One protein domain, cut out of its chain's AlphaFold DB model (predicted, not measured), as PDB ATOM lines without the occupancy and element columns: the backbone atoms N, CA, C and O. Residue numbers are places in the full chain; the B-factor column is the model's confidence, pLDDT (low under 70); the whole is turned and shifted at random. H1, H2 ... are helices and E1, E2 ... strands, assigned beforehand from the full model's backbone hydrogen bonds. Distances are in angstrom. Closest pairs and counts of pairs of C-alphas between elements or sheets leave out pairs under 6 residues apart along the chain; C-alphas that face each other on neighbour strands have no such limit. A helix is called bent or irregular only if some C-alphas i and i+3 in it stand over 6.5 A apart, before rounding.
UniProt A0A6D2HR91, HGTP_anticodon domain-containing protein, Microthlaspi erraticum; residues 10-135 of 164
ATOM      1  N   PHE A  10     -10.016   2.270  36.765       39.66
ATOM      2  CA  PHE A  10     -10.777   1.898  35.579       39.66
ATOM      3  C   PHE A  10     -10.028   0.784  34.854       39.66
ATOM      4  O   PHE A  10      -8.895   0.977  34.415       39.66
ATOM      5  N   PHE A  11     -10.636  -0.391  34.736       43.94
ATOM      6  CA  PHE A  11     -10.079  -1.468  33.931       43.94
ATOM      7  C   PHE A  11     -11.105  -1.845  32.875       43.94
ATOM      8  O   PHE A  11     -12.155  -2.408  33.179       43.94
ATOM      9  N   ILE A  12     -10.795  -1.502  31.629       42.00
ATOM     10  CA  ILE A  12     -11.617  -1.840  30.475       42.00
ATOM     11  C   ILE A  12     -11.486  -3.351  30.259       42.00
ATOM     12  O   ILE A  12     -10.448  -3.844  29.814       42.00
ATOM     13  N   ALA A  13     -12.518  -4.110  30.631       40.78
ATOM     14  CA  ALA A  13     -12.606  -5.520  30.289       40.78
ATOM     15  C   ALA A  13     -12.809  -5.658  28.768       40.78
ATOM     16  O   ALA A  13     -13.605  -4.948  28.155       40.78
ATOM     17  N   LYS A  14     -12.032  -6.554  28.153       39.91
ATOM     18  CA  LYS A  14     -11.950  -6.816  26.708       39.91
ATOM     19  C   LYS A  14     -13.353  -6.998  26.086       39.91
ATOM     20  O   LYS A  14     -14.079  -7.894  26.496       39.91
ATOM     21  N   GLN A  15     -13.677  -6.150  25.101       44.03
ATOM     22  CA  GLN A  15     -14.906  -6.101  24.283       44.03
ATOM     23  C   GLN A  15     -16.241  -6.179  25.061       44.03
ATOM     24  O   GLN A  15     -16.863  -7.232  25.169       44.03
ATOM     25  N   GLY A  16     -16.726  -5.012  25.510       49.91
ATOM     26  CA  GLY A  16     -18.168  -4.721  25.524       49.91
ATOM     27  C   GLY A  16     -18.855  -4.466  26.868       49.91
ATOM     28  O   GLY A  16     -20.052  -4.213  26.853       49.91
ATOM     29  N   THR A  17     -18.163  -4.497  28.010       57.94
ATOM     30  CA  THR A  17     -18.774  -4.098  29.297       57.94
ATOM     31  C   THR A  17     -17.830  -3.202  30.089       57.94
ATOM     32  O   THR A  17     -16.719  -3.592  30.448       57.94
ATOM     33  N   ASN A  18     -18.269  -1.966  30.329       75.50
ATOM     34  CA  ASN A  18     -17.579  -1.051  31.228       75.50
ATOM     35  C   ASN A  18     -17.803  -1.550  32.655       75.50
ATOM     36  O   ASN A  18     -18.943  -1.722  33.068       75.50
ATOM     37  N   VAL A  19     -16.727  -1.798  33.400       79.81
ATOM     38  CA  VAL A  19     -16.813  -2.265  34.788       79.81
ATOM     39  C   VAL A  19     -16.101  -1.270  35.686       79.81
ATOM     40  O   VAL A  19     -14.922  -0.969  35.482       79.81
ATOM     41  N   PHE A  20     -16.800  -0.785  36.709       84.94
ATOM     42  CA  PHE A  20     -16.189   0.052  37.736       84.94
ATOM     43  C   PHE A  20     -15.661  -0.821  38.866       84.94
ATOM     44  O   PHE A  20     -16.421  -1.486  39.570       84.94
ATOM     45  N   ARG A  21     -14.341  -0.805  39.069       86.38
ATOM     46  CA  ARG A  21     -13.699  -1.594  40.123       86.38
ATOM     47  C   ARG A  21     -13.595  -0.838  41.438       86.38
ATOM     48  O   ARG A  21     -12.506  -0.515  41.906       86.38
ATOM     49  N   PHE A  22     -14.741  -0.544  42.039       87.94
ATOM     50  CA  PHE A  22     -14.768  -0.018  43.400       87.94
ATOM     51  C   PHE A  22     -14.362  -1.098  44.403       87.94
ATOM     52  O   PHE A  22     -14.789  -2.251  44.283       87.94
ATOM     53  N   SER A  23     -13.560  -0.709  45.398       88.44
ATOM     54  CA  SER A  23     -13.342  -1.535  46.587       88.44
ATOM     55  C   SER A  23     -14.670  -1.691  47.341       88.44
ATOM     56  O   SER A  23     -15.445  -0.725  47.382       88.44
ATOM     57  N   PRO A  24     -14.948  -2.855  47.961       89.06
ATOM     58  CA  PRO A  24     -16.159  -3.071  48.749       89.06
ATOM     59  C   PRO A  24     -16.453  -1.954  49.752       89.06
ATOM     60  O   PRO A  24     -17.605  -1.553  49.890       89.06
ATOM     61  N   LEU A  25     -15.418  -1.353  50.349       89.25
ATOM     62  CA  LEU A  25     -15.549  -0.261  51.320       89.25
ATOM     63  C   LEU A  25     -16.114   1.034  50.719       89.25
ATOM     64  O   LEU A  25     -16.914   1.710  51.362       89.25
ATOM     65  N   VAL A  26     -15.777   1.350  49.467       90.81
ATOM     66  CA  VAL A  26     -16.135   2.629  48.816       90.81
ATOM     67  C   VAL A  26     -17.261   2.504  47.794       90.81
ATOM     68  O   VAL A  26     -17.793   3.513  47.345       90.81
ATOM     69  N   ALA A  27     -17.640   1.279  47.417       91.00
ATOM     70  CA  ALA A  27     -18.709   1.052  46.451       91.00
ATOM     71  C   ALA A  27     -20.026   1.722  46.912       91.00
ATOM     72  O   ALA A  27     -20.431   1.486  48.057       91.00
ATOM     73  N   PRO A  28     -20.707   2.520  46.062       90.94
ATOM     74  CA  PRO A  28     -21.961   3.193  46.433       90.94
ATOM     75  C   PRO A  28     -23.087   2.211  46.779       90.94
ATOM     76  O   PRO A  28     -23.862   2.417  47.713       90.94
ATOM     77  N   ILE A  29     -23.150   1.116  46.025       94.38
ATOM     78  CA  ILE A  29     -24.054  -0.009  46.245       94.38
ATOM     79  C   ILE A  29     -23.163  -1.217  46.522       94.38
ATOM     80  O   ILE A  29     -22.278  -1.525  45.723       94.38
ATOM     81  N   LYS A  30     -23.362  -1.871  47.669       93.75
ATOM     82  CA  LYS A  30     -22.533  -2.997  48.125       93.75
ATOM     83  C   LYS A  30     -22.976  -4.308  47.497       93.75
ATOM     84  O   LYS A  30     -22.134  -5.129  47.146       93.75
ATOM     85  N   CYS A  31     -24.280  -4.500  47.334       95.00
ATOM     86  CA  CYS A  31     -24.798  -5.709  46.716       95.00
ATOM     87  C   CYS A  31     -26.028  -5.474  45.836       95.00
ATOM     88  O   CYS A  31     -26.846  -4.589  46.085       95.00
ATOM     89  N   THR A  32     -26.171  -6.301  44.806       95.06
ATOM     90  CA  THR A  32     -27.412  -6.404  44.030       95.06
ATOM     91  C   THR A  32     -28.106  -7.704  44.406       95.06
ATOM     92  O   THR A  32     -27.442  -8.731  44.475       95.06
ATOM     93  N   VAL A  33     -29.420  -7.689  44.618       94.56
ATOM     94  CA  VAL A  33     -30.223  -8.887  44.903       94.56
ATOM     95  C   VAL A  33     -31.182  -9.133  43.749       94.56
ATOM     96  O   VAL A  33     -31.900  -8.223  43.330       94.56
ATOM     97  N   PHE A  34     -31.217 -10.353  43.229       93.00
ATOM     98  CA  PHE A  34     -32.210 -10.752  42.238       93.00
ATOM     99  C   PHE A  34     -32.461 -12.256  42.257       93.00
ATOM    100  O   PHE A  34     -31.601 -13.047  42.629       93.00
ATOM    101  N   SER A  35     -33.641 -12.661  41.799       90.81
ATOM    102  CA  SER A  35     -33.964 -14.066  41.582       90.81
ATOM    103  C   SER A  35     -33.491 -14.552  40.209       90.81
ATOM    104  O   SER A  35     -33.399 -13.776  39.239       90.81
ATOM    105  N   LEU A  36     -33.203 -15.854  40.128       85.81
ATOM    106  CA  LEU A  36     -32.853 -16.532  38.878       85.81
ATOM    107  C   LEU A  36     -34.063 -16.619  37.933       85.81
ATOM    108  O   LEU A  36     -33.938 -16.348  36.739       85.81
ATOM    109  N   VAL A  37     -35.242 -16.918  38.487       83.50
ATOM    110  CA  VAL A  37     -36.529 -16.968  37.775       83.50
ATOM    111  C   VAL A  37     -37.506 -15.975  38.407       83.50
ATOM    112  O   VAL A  37     -37.479 -15.734  39.614       83.50
ATOM    113  N   GLN A  38     -38.384 -15.392  37.591       81.00
ATOM    114  CA  GLN A  38     -39.533 -14.630  38.083       81.00
ATOM    115  C   GLN A  38     -40.583 -15.618  38.595       81.00
ATOM    116  O   GLN A  38     -41.297 -16.245  37.816       81.00
ATOM    117  N   SER A  39     -40.602 -15.807  39.908       85.88
ATOM    118  CA  SER A  39     -41.565 -16.631  40.631       85.88
ATOM    119  C   SER A  39     -41.886 -15.932  41.942       85.88
ATOM    120  O   SER A  39     -40.988 -15.375  42.574       85.88
ATOM    121  N   GLN A  40     -43.147 -15.988  42.360       87.31
ATOM    122  CA  GLN A  40     -43.625 -15.283  43.544       87.31
ATOM    123  C   GLN A  40     -42.856 -15.691  44.811       87.31
ATOM    124  O   GLN A  40     -42.415 -14.826  45.563       87.31
ATOM    125  N   ALA A  41     -42.576 -16.988  44.977       88.44
ATOM    126  CA  ALA A  41     -41.809 -17.503  46.113       88.44
ATOM    127  C   ALA A  41     -40.366 -16.962  46.156       88.44
ATOM    128  O   ALA A  41     -39.859 -16.572  47.208       88.44
ATOM    129  N   LEU A  42     -39.700 -16.869  45.000       87.44
ATOM    130  CA  LEU A  42     -38.334 -16.336  44.925       87.44
ATOM    131  C   LEU A  42     -38.301 -14.817  45.114       87.44
ATOM    132  O   LEU A  42     -37.333 -14.279  45.654       87.44
ATOM    133  N   GLU A  43     -39.343 -14.110  44.681       89.31
ATOM    134  CA  GLU A  43     -39.483 -12.675  44.925       89.31
ATOM    135  C   GLU A  43     -39.706 -12.369  46.407       89.31
ATOM    136  O   GLU A  43     -39.138 -11.407  46.923       89.31
ATOM    137  N   GLU A  44     -40.479 -13.195  47.112       91.38
ATOM    138  CA  GLU A  44     -40.644 -13.101  48.564       91.38
ATOM    139  C   GLU A  44     -39.322 -13.348  49.295       91.38
ATOM    140  O   GLU A  44     -38.929 -12.526  50.126       91.38
ATOM    141  N   ALA A  45     -38.570 -14.386  48.913       91.00
ATOM    142  CA  ALA A  45     -37.228 -14.635  49.442       91.00
ATOM    143  C   ALA A  45     -36.261 -13.468  49.157       91.00
ATOM    144  O   ALA A  45     -35.529 -13.021  50.040       91.00
ATOM    145  N   THR A  46     -36.306 -12.895  47.950       92.06
ATOM    146  CA  THR A  46     -35.511 -11.711  47.576       92.06
ATOM    147  C   THR A  46     -35.862 -10.504  48.457       92.06
ATOM    148  O   THR A  46     -34.967  -9.805  48.934       92.06
ATOM    149  N   LYS A  47     -37.155 -10.262  48.715       92.00
ATOM    150  CA  LYS A  47     -37.622  -9.188  49.608       92.00
ATOM    151  C   LYS A  47     -37.201  -9.424  51.058       92.00
ATOM    152  O   LYS A  47     -36.829  -8.466  51.732       92.00
ATOM    153  N   ALA A  48     -37.235 -10.671  51.528       92.81
ATOM    154  CA  ALA A  48     -36.772 -11.030  52.865       92.81
ATOM    155  C   ALA A  48     -35.280 -10.705  53.036       92.81
ATOM    156  O   ALA A  48     -34.919  -9.974  53.956       92.81
ATOM    157  N   ILE A  49     -34.440 -11.121  52.083       92.62
ATOM    158  CA  ILE A  49     -33.003 -10.809  52.073       92.62
ATOM    159  C   ILE A  49     -32.771  -9.294  52.020       92.62
ATOM    160  O   ILE A  49     -31.957  -8.765  52.771       92.62
ATOM    161  N   ALA A  50     -33.499  -8.565  51.171       93.81
ATOM    162  CA  ALA A  50     -33.392  -7.107  51.093       93.81
ATOM    163  C   ALA A  50     -33.720  -6.428  52.436       93.81
ATOM    164  O   ALA A  50     -33.023  -5.506  52.868       93.81
ATOM    165  N   LYS A  51     -34.746  -6.916  53.145       94.50
ATOM    166  CA  LYS A  51     -35.109  -6.424  54.480       94.50
ATOM    167  C   LYS A  51     -34.004  -6.694  55.504       94.50
ATOM    168  O   LYS A  51     -33.679  -5.800  56.283       94.50
ATOM    169  N   GLU A  52     -33.399  -7.878  55.481       93.94
ATOM    170  CA  GLU A  52     -32.266  -8.210  56.351       93.94
ATOM    171  C   GLU A  52     -31.044  -7.330  56.056       93.94
ATOM    172  O   GLU A  52     -30.477  -6.733  56.970       93.94
ATOM    173  N   LEU A  53     -30.687  -7.145  54.784       93.62
ATOM    174  CA  LEU A  53     -29.596  -6.252  54.381       93.62
ATOM    175  C   LEU A  53     -29.847  -4.803  54.822       93.62
ATOM    176  O   LEU A  53     -28.931  -4.140  55.307       93.62
ATOM    177  N   THR A  54     -31.095  -4.333  54.716       94.25
ATOM    178  CA  THR A  54     -31.510  -3.017  55.231       94.25
ATOM    179  C   THR A  54     -31.292  -2.924  56.738       94.25
ATOM    180  O   THR A  54     -30.766  -1.922  57.214       94.25
ATOM    181  N   SER A  55     -31.660  -3.966  57.492       93.56
ATOM    182  CA  SER A  55     -31.495  -3.983  58.952       93.56
ATOM    183  C   SER A  55     -30.028  -3.931  59.392       93.56
ATOM    184  O   SER A  55     -29.724  -3.359  60.435       93.56
ATOM    185  N   LEU A  56     -29.119  -4.454  58.564       91.81
ATOM    186  CA  LEU A  56     -27.669  -4.386  58.762       91.81
ATOM    187  C   LEU A  56     -27.046  -3.076  58.243       91.81
ATOM    188  O   LEU A  56     -25.836  -2.899  58.333       91.81
ATOM    189  N   GLY A  57     -27.841  -2.159  57.681       91.94
ATOM    190  CA  GLY A  57     -27.352  -0.891  57.132       91.94
ATOM    191  C   GLY A  57     -26.584  -1.031  55.812       91.94
ATOM    192  O   GLY A  57     -25.810  -0.146  55.448       91.94
ATOM    193  N   ILE A  58     -26.775  -2.130  55.076       93.75
ATOM    194  CA  ILE A  58     -26.047  -2.406  53.833       93.75
ATOM    195  C   ILE A  58     -26.785  -1.793  52.642       93.75
ATOM    196  O   ILE A  58     -27.931  -2.141  52.341       93.75
ATOM    197  N   SER A  59     -26.092  -0.916  51.909       94.19
ATOM    198  CA  SER A  59     -26.590  -0.362  50.646       94.19
ATOM    199  C   SER A  59     -26.733  -1.469  49.600       94.19
ATOM    200  O   SER A  59     -25.742  -2.091  49.203       94.19
ATOM    201  N   HIS A  60     -27.961  -1.714  49.150       94.75
ATOM    202  CA  HIS A  60     -28.285  -2.783  48.214       94.75
ATOM    203  C   HIS A  60     -29.296  -2.321  47.159       94.75
ATOM    204  O   HIS A  60     -30.033  -1.356  47.358       94.75
ATOM    205  N   LYS A  61     -29.335  -3.023  46.024       94.06
ATOM    206  CA  LYS A  61     -30.294  -2.773  44.941       94.06
ATOM    207  C   LYS A  61     -30.998  -4.060  44.544       94.06
ATOM    208  O   LYS A  61     -30.343  -5.051  44.245       94.06
ATOM    209  N   VAL A  62     -32.325  -4.038  44.490       92.56
ATOM    210  CA  VAL A  62     -33.107  -5.178  44.000       92.56
ATOM    211  C   VAL A  62     -33.326  -5.028  42.494       92.56
ATOM    212  O   VAL A  62     -33.859  -4.010  42.051       92.56
ATOM    213  N   ASP A  63     -32.910  -6.019  41.700       87.06
ATOM    214  CA  ASP A  63     -33.111  -6.036  40.243       87.06
ATOM    215  C   ASP A  63     -34.163  -7.079  39.834       87.06
ATOM    216  O   ASP A  63     -33.886  -8.260  39.601       87.06
ATOM    217  N   THR A  64     -35.405  -6.616  39.706       80.88
ATOM    218  CA  THR A  64     -36.524  -7.397  39.156       80.88
ATOM    219  C   THR A  64     -36.569  -7.366  37.623       80.88
ATOM    220  O   THR A  64     -37.351  -8.086  36.999       80.88
ATOM    221  N   THR A  65     -35.719  -6.558  36.981       72.69
ATOM    222  CA  THR A  65     -35.828  -6.212  35.564       72.69
ATOM    223  C   THR A  65     -34.973  -7.120  34.680       72.69
ATOM    224  O   THR A  65     -33.755  -7.225  34.807       72.69
ATOM    225  N   GLY A  66     -35.591  -7.692  33.648       60.97
ATOM    226  CA  GLY A  66     -34.899  -8.381  32.557       60.97
ATOM    227  C   GLY A  66     -34.807  -9.899  32.717       60.97
ATOM    228  O   GLY A  66     -34.552 -10.428  33.794       60.97
ATOM    229  N   LYS A  67     -35.005 -10.592  31.587       65.56
ATOM    230  CA  LYS A  67     -35.100 -12.058  31.511       65.56
ATOM    231  C   LYS A  67     -33.762 -12.796  31.585       65.56
ATOM    232  O   LYS A  67     -33.762 -13.964  31.941       65.56
ATOM    233  N   SER A  68     -32.638 -12.168  31.221       81.62
ATOM    234  CA  SER A  68     -31.344 -12.864  31.164       81.62
ATOM    235  C   SER A  68     -30.410 -12.471  32.305       81.62
ATOM    236  O   SER A  68     -30.110 -11.295  32.516       81.62
ATOM    237  N   ILE A  69     -29.889 -13.489  32.991       84.25
ATOM    238  CA  ILE A  69     -28.931 -13.366  34.097       84.25
ATOM    239  C   ILE A  69     -27.692 -12.543  33.702       84.25
ATOM    240  O   ILE A  69     -27.266 -11.655  34.433       84.25
ATOM    241  N   GLY A  70     -27.188 -12.741  32.477       83.94
ATOM    242  CA  GLY A  70     -26.028 -12.017  31.954       83.94
ATOM    243  C   GLY A  70     -26.245 -10.507  31.847       83.94
ATOM    244  O   GLY A  70     -25.332  -9.739  32.132       83.94
ATOM    245  N   LYS A  71     -27.464 -10.059  31.509       86.19
ATOM    246  CA  LYS A  71     -27.789  -8.623  31.472       86.19
ATOM    247  C   LYS A  71     -27.863  -8.025  32.877       86.19
ATOM    248  O   LYS A  71     -27.484  -6.871  33.047       86.19
ATOM    249  N   LYS A  72     -28.320  -8.790  33.876       88.38
ATOM    250  CA  LYS A  72     -28.330  -8.352  35.284       88.38
ATOM    251  C   LYS A  72     -26.908  -8.191  35.828       88.38
ATOM    252  O   LYS A  72     -26.619  -7.195  36.493       88.38
ATOM    253  N   TYR A  73     -26.008  -9.119  35.485       88.56
ATOM    254  CA  TYR A  73     -24.585  -8.987  35.808       88.56
ATOM    255  C   TYR A  73     -23.972  -7.764  35.144       88.56
ATOM    256  O   TYR A  73     -23.407  -6.944  35.850       88.56
ATOM    257  N   ALA A  74     -24.160  -7.586  33.832       87.69
ATOM    258  CA  ALA A  74     -23.613  -6.434  33.118       87.69
ATOM    259  C   ALA A  74     -24.043  -5.105  33.759       87.69
ATOM    260  O   ALA A  74     -23.191  -4.283  34.065       87.69
ATOM    261  N   ARG A  75     -25.334  -4.937  34.086       88.19
ATOM    262  CA  ARG A  75     -25.824  -3.733  34.783       88.19
ATOM    263  C   ARG A  75     -25.216  -3.547  36.172       88.19
ATOM    264  O   ARG A  75     -24.947  -2.422  36.575       88.19
ATOM    265  N   SER A  76     -25.040  -4.627  36.930       90.81
ATOM    266  CA  SER A  76     -24.438  -4.551  38.269       90.81
ATOM    267  C   SER A  76     -22.949  -4.213  38.190       90.81
ATOM    268  O   SER A  76     -22.464  -3.369  38.944       90.81
ATOM    269  N   ASP A  77     -22.248  -4.818  37.234       89.50
ATOM    270  CA  ASP A  77     -20.824  -4.616  36.989       89.50
ATOM    271  C   ASP A  77     -20.571  -3.178  36.452       89.50
ATOM    272  O   ASP A  77     -19.620  -2.516  36.879       89.50
ATOM    273  N   GLU A  78     -21.472  -2.640  35.618       88.56
ATOM    274  CA  GLU A  78     -21.492  -1.243  35.131       88.56
ATOM    275  C   GLU A  78     -21.775  -0.212  36.229       88.56
ATOM    276  O   GLU A  78     -21.304   0.918  36.154       88.56
ATOM    277  N   LEU A  79     -22.523  -0.584  37.268       89.19
ATOM    278  CA  LEU A  79     -22.725   0.255  38.455       89.19
ATOM    279  C   LEU A  79     -21.584   0.104  39.476       89.19
ATOM    280  O   LEU A  79     -21.560   0.799  40.492       89.19
ATOM    281  N   GLY A  80     -20.639  -0.801  39.215       89.94
ATOM    282  CA  GLY A  80     -19.503  -1.084  40.082       89.94
ATOM    283  C   GLY A  80     -19.859  -1.804  41.377       89.94
ATOM    284  O   GLY A  80     -19.103  -1.716  42.346       89.94
ATOM    285  N   VAL A  81     -20.986  -2.520  41.398       93.75
ATOM    286  CA  VAL A  81     -21.422  -3.290  42.564       93.75
ATOM    287  C   VAL A  81     -20.471  -4.476  42.773       93.75
ATOM    288  O   VAL A  81     -20.264  -5.249  41.838       93.75
ATOM    289  N   PRO A  82     -19.864  -4.639  43.961       93.19
ATOM    290  CA  PRO A  82     -18.861  -5.675  44.189       93.19
ATOM    291  C   PRO A  82     -19.467  -7.081  44.317       93.19
ATOM    292  O   PRO A  82     -18.844  -8.039  43.858       93.19
ATOM    293  N   PHE A  83     -20.673  -7.212  44.887       94.44
ATOM    294  CA  PHE A  83     -21.320  -8.507  45.132       94.44
ATOM    295  C   PHE A  83     -22.711  -8.601  44.495       94.44
ATOM    296  O   PHE A  83     -23.514  -7.673  44.575       94.44
ATOM    297  N   ALA A  84     -23.036  -9.747  43.904       94.06
ATOM    298  CA  ALA A  84     -24.377 -10.049  43.413       94.06
ATOM    299  C   ALA A  84     -24.937 -11.275  44.138       94.06
ATOM    300  O   ALA A  84     -24.288 -12.314  44.200       94.06
ATOM    301  N   ILE A  85     -26.139 -11.139  44.682       94.44
ATOM    302  CA  ILE A  85     -26.870 -12.156  45.429       94.44
ATOM    303  C   ILE A  85     -27.978 -12.683  44.523       94.44
ATOM    304  O   ILE A  85     -28.840 -11.928  44.068       94.44
ATOM    305  N   ILE A  86     -27.935 -13.983  44.266       92.69
ATOM    306  CA  ILE A  86     -28.799 -14.677  43.324       92.69
ATOM    307  C   ILE A  86     -29.628 -15.678  44.110       92.69
ATOM    308  O   ILE A  86     -29.091 -16.621  44.687       92.69
ATOM    309  N   VAL A  87     -30.938 -15.475  44.139       92.19
ATOM    310  CA  VAL A  87     -31.854 -16.421  44.778       92.19
ATOM    311  C   VAL A  87     -32.157 -17.540  43.783       92.19
ATOM    312  O   VAL A  87     -32.858 -17.315  42.790       92.19
ATOM    313  N   ASP A  88     -31.589 -18.721  44.040       87.19
ATOM    314  CA  ASP A  88     -31.777 -19.923  43.222       87.19
ATOM    315  C   ASP A  88     -33.051 -20.666  43.644       87.19
ATOM    316  O   ASP A  88     -33.871 -21.039  42.805       87.19
ATOM    317  N   SER A  89     -33.228 -20.854  44.955       85.00
ATOM    318  CA  SER A  89     -34.402 -21.475  45.572       85.00
ATOM    319  C   SER A  89     -34.795 -20.734  46.856       85.00
ATOM    320  O   SER A  89     -34.103 -19.819  47.293       85.00
ATOM    321  N   GLU A  90     -35.894 -21.141  47.496       82.25
ATOM    322  CA  GLU A  90     -36.344 -20.567  48.777       82.25
ATOM    323  C   GLU A  90     -35.322 -20.721  49.920       82.25
ATOM    324  O   GLU A  90     -35.404 -20.012  50.916       82.25
ATOM    325  N   THR A  91     -34.353 -21.634  49.796       83.75
ATOM    326  CA  THR A  91     -33.376 -21.942  50.858       83.75
ATOM    327  C   THR A  91     -31.925 -21.724  50.445       83.75
ATOM    328  O   THR A  91     -31.074 -21.537  51.318       83.75
ATOM    329  N   LEU A  92     -31.630 -21.736  49.141       88.88
ATOM    330  CA  LEU A  92     -30.277 -21.630  48.605       88.88
ATOM    331  C   LEU A  92     -30.101 -20.349  47.802       88.88
ATOM    332  O   LEU A  92     -30.888 -20.013  46.913       88.88
ATOM    333  N   VAL A  93     -29.004 -19.669  48.109       91.94
ATOM    334  CA  VAL A  93     -28.637 -18.394  47.517       91.94
ATOM    335  C   VAL A  93     -27.187 -18.473  47.057       91.94
ATOM    336  O   VAL A  93     -26.320 -18.993  47.762       91.94
ATOM    337  N   THR A  94     -26.912 -17.948  45.871       91.50
ATOM    338  CA  THR A  94     -25.563 -17.847  45.322       91.50
ATOM    339  C   THR A  94     -25.053 -16.414  45.455       91.50
ATOM    340  O   THR A  94     -25.715 -15.473  45.024       91.50
ATOM    341  N   ILE A  95     -23.863 -16.231  46.026       92.69
ATOM    342  CA  ILE A  95     -23.130 -14.962  45.997       92.69
ATOM    343  C   ILE A  95     -22.100 -15.029  44.873       92.69
ATOM    344  O   ILE A  95     -21.309 -15.968  44.807       92.69
ATOM    345  N   ARG A  96     -22.080 -14.010  44.017       92.00
ATOM    346  CA  ARG A  96     -21.074 -13.800  42.977       92.00
ATOM    347  C   ARG A  96     -20.226 -12.574  43.290       92.00
ATOM    348  O   ARG A  96     -20.776 -11.511  43.584       92.00
ATOM    349  N   GLU A  97     -18.915 -12.689  43.115       91.62
ATOM    350  CA  GLU A  97     -18.001 -11.542  43.131       91.62
ATOM    351  C   GLU A  97     -17.805 -10.966  41.720       91.62
ATOM    352  O   GLU A  97     -17.678 -11.698  40.735       91.62
ATOM    353  N   ARG A  98     -17.762  -9.635  41.613       89.75
ATOM    354  CA  ARG A  98     -17.545  -8.906  40.355       89.75
ATOM    355  C   ARG A  98     -16.203  -9.228  39.688       89.75
ATOM    356  O   ARG A  98     -16.172  -9.466  38.480       89.75
ATOM    357  N   ASP A  99     -15.103  -9.171  40.442       87.25
ATOM    358  CA  ASP A  99     -13.749  -9.178  39.871       87.25
ATOM    359  C   ASP A  99     -13.274 -10.586  39.502       87.25
ATOM    360  O   ASP A  99     -12.851 -10.787  38.361       87.25
ATOM    361  N   SER A 100     -13.391 -11.560  40.413       85.38
ATOM    362  CA  SER A 100     -13.035 -12.956  40.124       85.38
ATOM    363  C   SER A 100     -14.085 -13.665  39.262       85.38
ATOM    364  O   SER A 100     -13.761 -14.563  38.492       85.38
ATOM    365  N   LYS A 101     -15.352 -13.220  39.319       85.88
ATOM    366  CA  LYS A 101     -16.524 -13.890  38.712       85.88
ATOM    367  C   LYS A 101     -16.851 -15.255  39.323       85.88
ATOM    368  O   LYS A 101     -17.706 -15.967  38.789       85.88
ATOM    369  N   ASP A 102     -16.223 -15.579  40.447       88.31
ATOM    370  CA  ASP A 102     -16.507 -16.778  41.222       88.31
ATOM    371  C   ASP A 102     -17.888 -16.706  41.865       88.31
ATOM    372  O   ASP A 102     -18.435 -15.627  42.119       88.31
ATOM    373  N   GLN A 103     -18.446 -17.882  42.128       88.25
ATOM    374  CA  GLN A 103     -19.778 -18.056  42.687       88.25
ATOM    375  C   GLN A 103     -19.723 -19.030  43.857       88.25
ATOM    376  O   GLN A 103     -19.153 -20.114  43.741       88.25
ATOM    377  N   VAL A 104     -20.352 -18.658  44.966       90.12
ATOM    378  CA  VAL A 104     -20.426 -19.475  46.179       90.12
ATOM    379  C   VAL A 104     -21.885 -19.647  46.571       90.12
ATOM    380  O   VAL A 104     -22.618 -18.667  46.680       90.12
ATOM    381  N   ARG A 105     -22.303 -20.893  46.799       89.75
ATOM    382  CA  ARG A 105     -23.646 -21.231  47.286       89.75
ATOM    383  C   ARG A 105     -23.659 -21.305  48.802       89.75
ATOM    384  O   ARG A 105     -22.827 -21.994  49.391       89.75
ATOM    385  N   ILE A 106     -24.627 -20.636  49.412       89.06
ATOM    386  CA  ILE A 106     -24.847 -20.620  50.857       89.06
ATOM    387  C   ILE A 106     -26.344 -20.661  51.180       89.06
ATOM    388  O   ILE A 106     -27.197 -20.484  50.306       89.06
ATOM    389  N   GLY A 107     -26.663 -20.919  52.447       88.31
ATOM    390  CA  GLY A 107     -28.037 -20.874  52.937       88.31
ATOM    391  C   GLY A 107     -28.580 -19.447  53.006       88.31
ATOM    392  O   GLY A 107     -27.835 -18.494  53.248       88.31
ATOM    393  N   LEU A 108     -29.897 -19.307  52.839       87.56
ATOM    394  CA  LEU A 108     -30.585 -18.013  52.885       87.56
ATOM    395  C   LEU A 108     -30.340 -17.256  54.199       87.56
ATOM    396  O   LEU A 108     -30.124 -16.053  54.164       87.56
ATOM    397  N   THR A 109     -30.303 -17.945  55.340       87.19
ATOM    398  CA  THR A 109     -30.093 -17.321  56.663       87.19
ATOM    399  C   THR A 109     -28.714 -16.694  56.835       87.19
ATOM    400  O   THR A 109     -28.507 -15.835  57.688       87.19
ATOM    401  N   ASP A 110     -27.750 -17.151  56.044       87.50
ATOM    402  CA  ASP A 110     -26.340 -16.867  56.261       87.50
ATOM    403  C   ASP A 110     -25.866 -15.730  55.343       87.50
ATOM    404  O   ASP A 110     -24.907 -15.020  55.663       87.50
ATOM    405  N   VAL A 111     -26.592 -15.488  54.243       90.69
ATOM    406  CA  VAL A 111     -26.231 -14.535  53.184       90.69
ATOM    407  C   VAL A 111     -26.037 -13.113  53.686       90.69
ATOM    408  O   VAL A 111     -25.027 -12.490  53.361       90.69
ATOM    409  N   ALA A 112     -26.949 -12.602  54.514       90.75
ATOM    410  CA  ALA A 112     -26.891 -11.221  54.976       90.75
ATOM    411  C   ALA A 112     -25.640 -10.976  55.838       90.75
ATOM    412  O   ALA A 112     -24.940  -9.978  55.663       90.75
ATOM    413  N   SER A 113     -25.302 -11.936  56.706       90.38
ATOM    414  CA  SER A 113     -24.128 -11.866  57.585       90.38
ATOM    415  C   SER A 113     -22.798 -11.954  56.823       90.38
ATOM    416  O   SER A 113     -21.851 -11.215  57.115       90.38
ATOM    417  N   VAL A 114     -22.735 -12.815  55.802       90.62
ATOM    418  CA  VAL A 114     -21.550 -12.973  54.950       90.62
ATOM    419  C   VAL A 114     -21.326 -11.705  54.133       90.62
ATOM    420  O   VAL A 114     -20.217 -11.174  54.096       90.62
ATOM    421  N   VAL A 115     -22.387 -11.165  53.532       91.38
ATOM    422  CA  VAL A 115     -22.312  -9.947  52.715       91.38
ATOM    423  C   VAL A 115     -21.959  -8.725  53.560       91.38
ATOM    424  O   VAL A 115     -21.166  -7.908  53.103       91.38
ATOM    425  N   SER A 116     -22.458  -8.617  54.798       91.50
ATOM    426  CA  SER A 116     -22.013  -7.598  55.769       91.50
ATOM    427  C   SER A 116     -20.501  -7.654  55.979       91.50
ATOM    428  O   SER A 116     -19.803  -6.659  55.791       91.50
ATOM    429  N   SER A 117     -19.980  -8.844  56.284       90.50
ATOM    430  CA  SER A 117     -18.555  -9.044  56.568       90.50
ATOM    431  C   SER A 117     -17.671  -8.707  55.363       90.50
ATOM    432  O   SER A 117     -16.609  -8.102  55.520       90.50
ATOM    433  N   LEU A 118     -18.132  -9.052  54.159       90.50
ATOM    434  CA  LEU A 118     -17.472  -8.720  52.897       90.50
ATOM    435  C   LEU A 118     -17.533  -7.214  52.582       90.50
ATOM    436  O   LEU A 118     -16.533  -6.624  52.171       90.50
ATOM    437  N   ALA A 119     -18.690  -6.574  52.778       89.19
ATOM    438  CA  ALA A 119     -18.897  -5.152  52.496       89.19
ATOM    439  C   ALA A 119     -18.085  -4.242  53.430       89.19
ATOM    440  O   ALA A 119     -17.603  -3.193  53.003       89.19
ATOM    441  N   GLU A 120     -17.906  -4.662  54.682       88.06
ATOM    442  CA  GLU A 120     -17.105  -3.969  55.697       88.06
ATOM    443  C   GLU A 120     -15.608  -4.307  55.618       88.06
ATOM    444  O   GLU A 120     -14.814  -3.765  56.384       88.06
ATOM    445  N   GLY A 121     -15.199  -5.203  54.711       84.12
ATOM    446  CA  GLY A 121     -13.799  -5.607  54.551       84.12
ATOM    447  C   GLY A 121     -13.237  -6.420  55.723       84.12
ATOM    448  O   GLY A 121     -12.021  -6.541  55.844       84.12
ATOM    449  N   LYS A 122     -14.098  -6.985  56.580       84.44
ATOM    450  CA  LYS A 122     -13.699  -7.851  57.704       84.44
ATOM    451  C   LYS A 122     -13.179  -9.211  57.240       84.44
ATOM    452  O   LYS A 122     -12.420  -9.846  57.962       84.44
ATOM    453  N   MET A 123     -13.606  -9.657  56.059       82.44
ATOM    454  CA  MET A 123     -13.219 -10.933  55.460       82.44
ATOM    455  C   MET A 123     -12.900 -10.738  53.970       82.44
ATOM    456  O   MET A 123     -13.678 -10.084  53.270       82.44
ATOM    457  N   PRO A 124     -11.785 -11.286  53.455       86.19
ATOM    458  CA  PRO A 124     -11.488 -11.274  52.028       86.19
ATOM    459  C   PRO A 124     -12.307 -12.331  51.272       86.19
ATOM    460  O   PRO A 124     -12.614 -13.400  51.797       86.19
ATOM    461  N   TRP A 125     -12.587 -12.074  49.988       85.62
ATOM    462  CA  TRP A 125     -13.348 -12.994  49.128       85.62
ATOM    463  C   TRP A 125     -12.772 -14.418  49.078       85.62
ATOM    464  O   TRP A 125     -13.526 -15.388  49.097       85.62
ATOM    465  N   LYS A 126     -11.439 -14.552  49.076       84.56
ATOM    466  CA  LYS A 126     -10.754 -15.855  49.028       84.56
ATOM    467  C   LYS A 126     -11.201 -16.804  50.139       84.56
ATOM    468  O   LYS A 126     -11.429 -17.978  49.880       84.56
ATOM    469  N   GLU A 127     -11.389 -16.289  51.353       82.75
ATOM    470  CA  GLU A 127     -11.826 -17.108  52.484       82.75
ATOM    471  C   GLU A 127     -13.254 -17.627  52.292       82.75
ATOM    472  O   GLU A 127     -13.535 -18.778  52.621       82.75
ATOM    473  N   VAL A 128     -14.138 -16.810  51.715       81.81
ATOM    474  CA  VAL A 128     -15.520 -17.207  51.406       81.81
ATOM    475  C   VAL A 128     -15.551 -18.250  50.289       81.81
ATOM    476  O   VAL A 128     -16.294 -19.226  50.388       81.81
ATOM    477  N   ALA A 129     -14.722 -18.076  49.257       77.19
ATOM    478  CA  ALA A 129     -14.624 -19.000  48.131       77.19
ATOM    479  C   ALA A 129     -14.098 -20.386  48.543       77.19
ATOM    480  O   ALA A 129     -14.626 -21.403  48.096       77.19
ATOM    481  N   GLU A 130     -13.104 -20.440  49.433       71.81
ATOM    482  CA  GLU A 130     -12.536 -21.699  49.934       71.81
ATOM    483  C   GLU A 130     -13.478 -22.444  50.892       71.81
ATOM    484  O   GLU A 130     -13.439 -23.670  50.977       71.81
ATOM    485  N   HIS A 131     -14.357 -21.726  51.598       63.22
ATOM    486  CA  HIS A 131     -15.274 -22.300  52.586       63.22
ATOM    487  C   HIS A 131     -16.695 -22.508  52.040       63.22
ATOM    488  O   HIS A 131     -17.657 -22.356  52.794       63.22
ATOM    489  N   ALA A 132     -16.852 -22.864  50.759       52.31
ATOM    490  CA  ALA A 132     -18.149 -23.188  50.155       52.31
ATOM    491  C   ALA A 132     -18.928 -24.206  51.027       52.31
ATOM    492  O   ALA A 132     -18.623 -25.397  51.042       52.31
ATOM    493  N   GLY A 133     -19.892 -23.708  51.813       48.31
ATOM    494  CA  GLY A 133     -20.492 -24.411  52.961       48.31
ATOM    495  C   GLY A 133     -20.551 -23.600  54.270       48.31
ATOM    496  O   GLY A 133     -20.812 -24.165  55.334       48.31
ATOM    497  N   PHE A 134     -20.279 -22.293  54.227       48.28
ATOM    498  CA  PHE A 134     -20.234 -21.436  55.408       48.28
ATOM    499  C   PHE A 134     -21.601 -21.300  56.093       48.28
ATOM    500  O   PHE A 134     -22.540 -20.771  55.505       48.28
ATOM    501  N   SER A 135     -21.662 -21.716  57.365       41.16
ATOM    502  CA  SER A 135     -22.693 -21.296  58.315       41.16
ATOM    503  C   SER A 135     -22.063 -20.405  59.402       41.16
ATOM    504  O   SER A 135     -21.075 -20.813  60.031       41.16
TER     505      SER A 135
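What this domain is: This is residues 10 to 135 of the 164 residues of the protein "HGTP_anticodon domain-containing protein" of Microthlaspi erraticum (UniProt A0A6D2HR91). A strongly twisted sheet of five strands forms the middle of a three-layer body: H1 and H3 cover one face along the strands, H4 crosses edge strand E5 on that face, and H2 alone covers the other face. A lead-in with no named element, residues 10 to 30, comes before the sheet. The printed part has 126 residues, with named elements in the order E1 H1 E2 H2 E3 E4 E5 H3 H4; the class is mixed, helices and strands. The sheet is mixed, in the order E2 E1 E3 E4 E5. The whole is compact and rounded, with a radius of gyration of the C-alphas of 13.6 A and spans of 37 by 34 by 26 A.

Where its parts are: Find C-alpha 31 at (-24.798, -5.709, 46.716); from there E1 runs through residues 31 to 35. Beside it are E2, residues 60 to 62, and E3, residues 83 to 87; then come E4, residues 92 to 97, 16.8 A long, and E5, residues 103 to 107. H1, residues 40 to 55, is 22.6 A long; H2 is residues 69 to 78, 14.3 A; H3 is residues 108 to 119, 17.4 A, and irregular, with C-alphas 109 and 112 7.1 A apart. H4, residues 125 to 130, ends at C-alpha 130, (-12.536, -21.699, 49.934).

How they stand to each other: Start at E1, parallel to E2, with N 33 and O 61 2.8 A apart, and to E3, with N 85 and O 32 2.7 A apart. E3, E4 and E5 make a meander, each strand the antiparallel neighbour of the one before; look for N 86 and O 94 at 2.8 A, and N 95 and O 104 at 2.8 A. E1, H1, E2 form a strand-helix-strand unit, two parallel neighbour strands with a helix between; E2, H2, E3 form a split one, with E1 between its strands; both crossovers are right-handed. H1 is on the sheet at a height of 8.2 A. H3 is on the same face and touches residues 49 to 53 of H1, closest at the C-alphas of Leu 53 and Ala 112, 5.7 A, at a steep tilt of 42 degrees. H4 lies over E5, across the strands at 74 degrees on the local plane. H2 is on the opposite face, at a height of 9.6 A, and is apart from H1, H3 and H4. Every O i to N i+4 pair is within hydrogen-bond range in H1, H2 and H4, and 6 of 8 in H3.

The domain as a whole: The C-alphas farthest apart, Gln 15 and Ser 55, are 38.5 A from each other. The printed part has no cut and no long link between named elements. The model's pLDDT is under 70 at residues 10 to 17, 66 to 67 and 131 to 135.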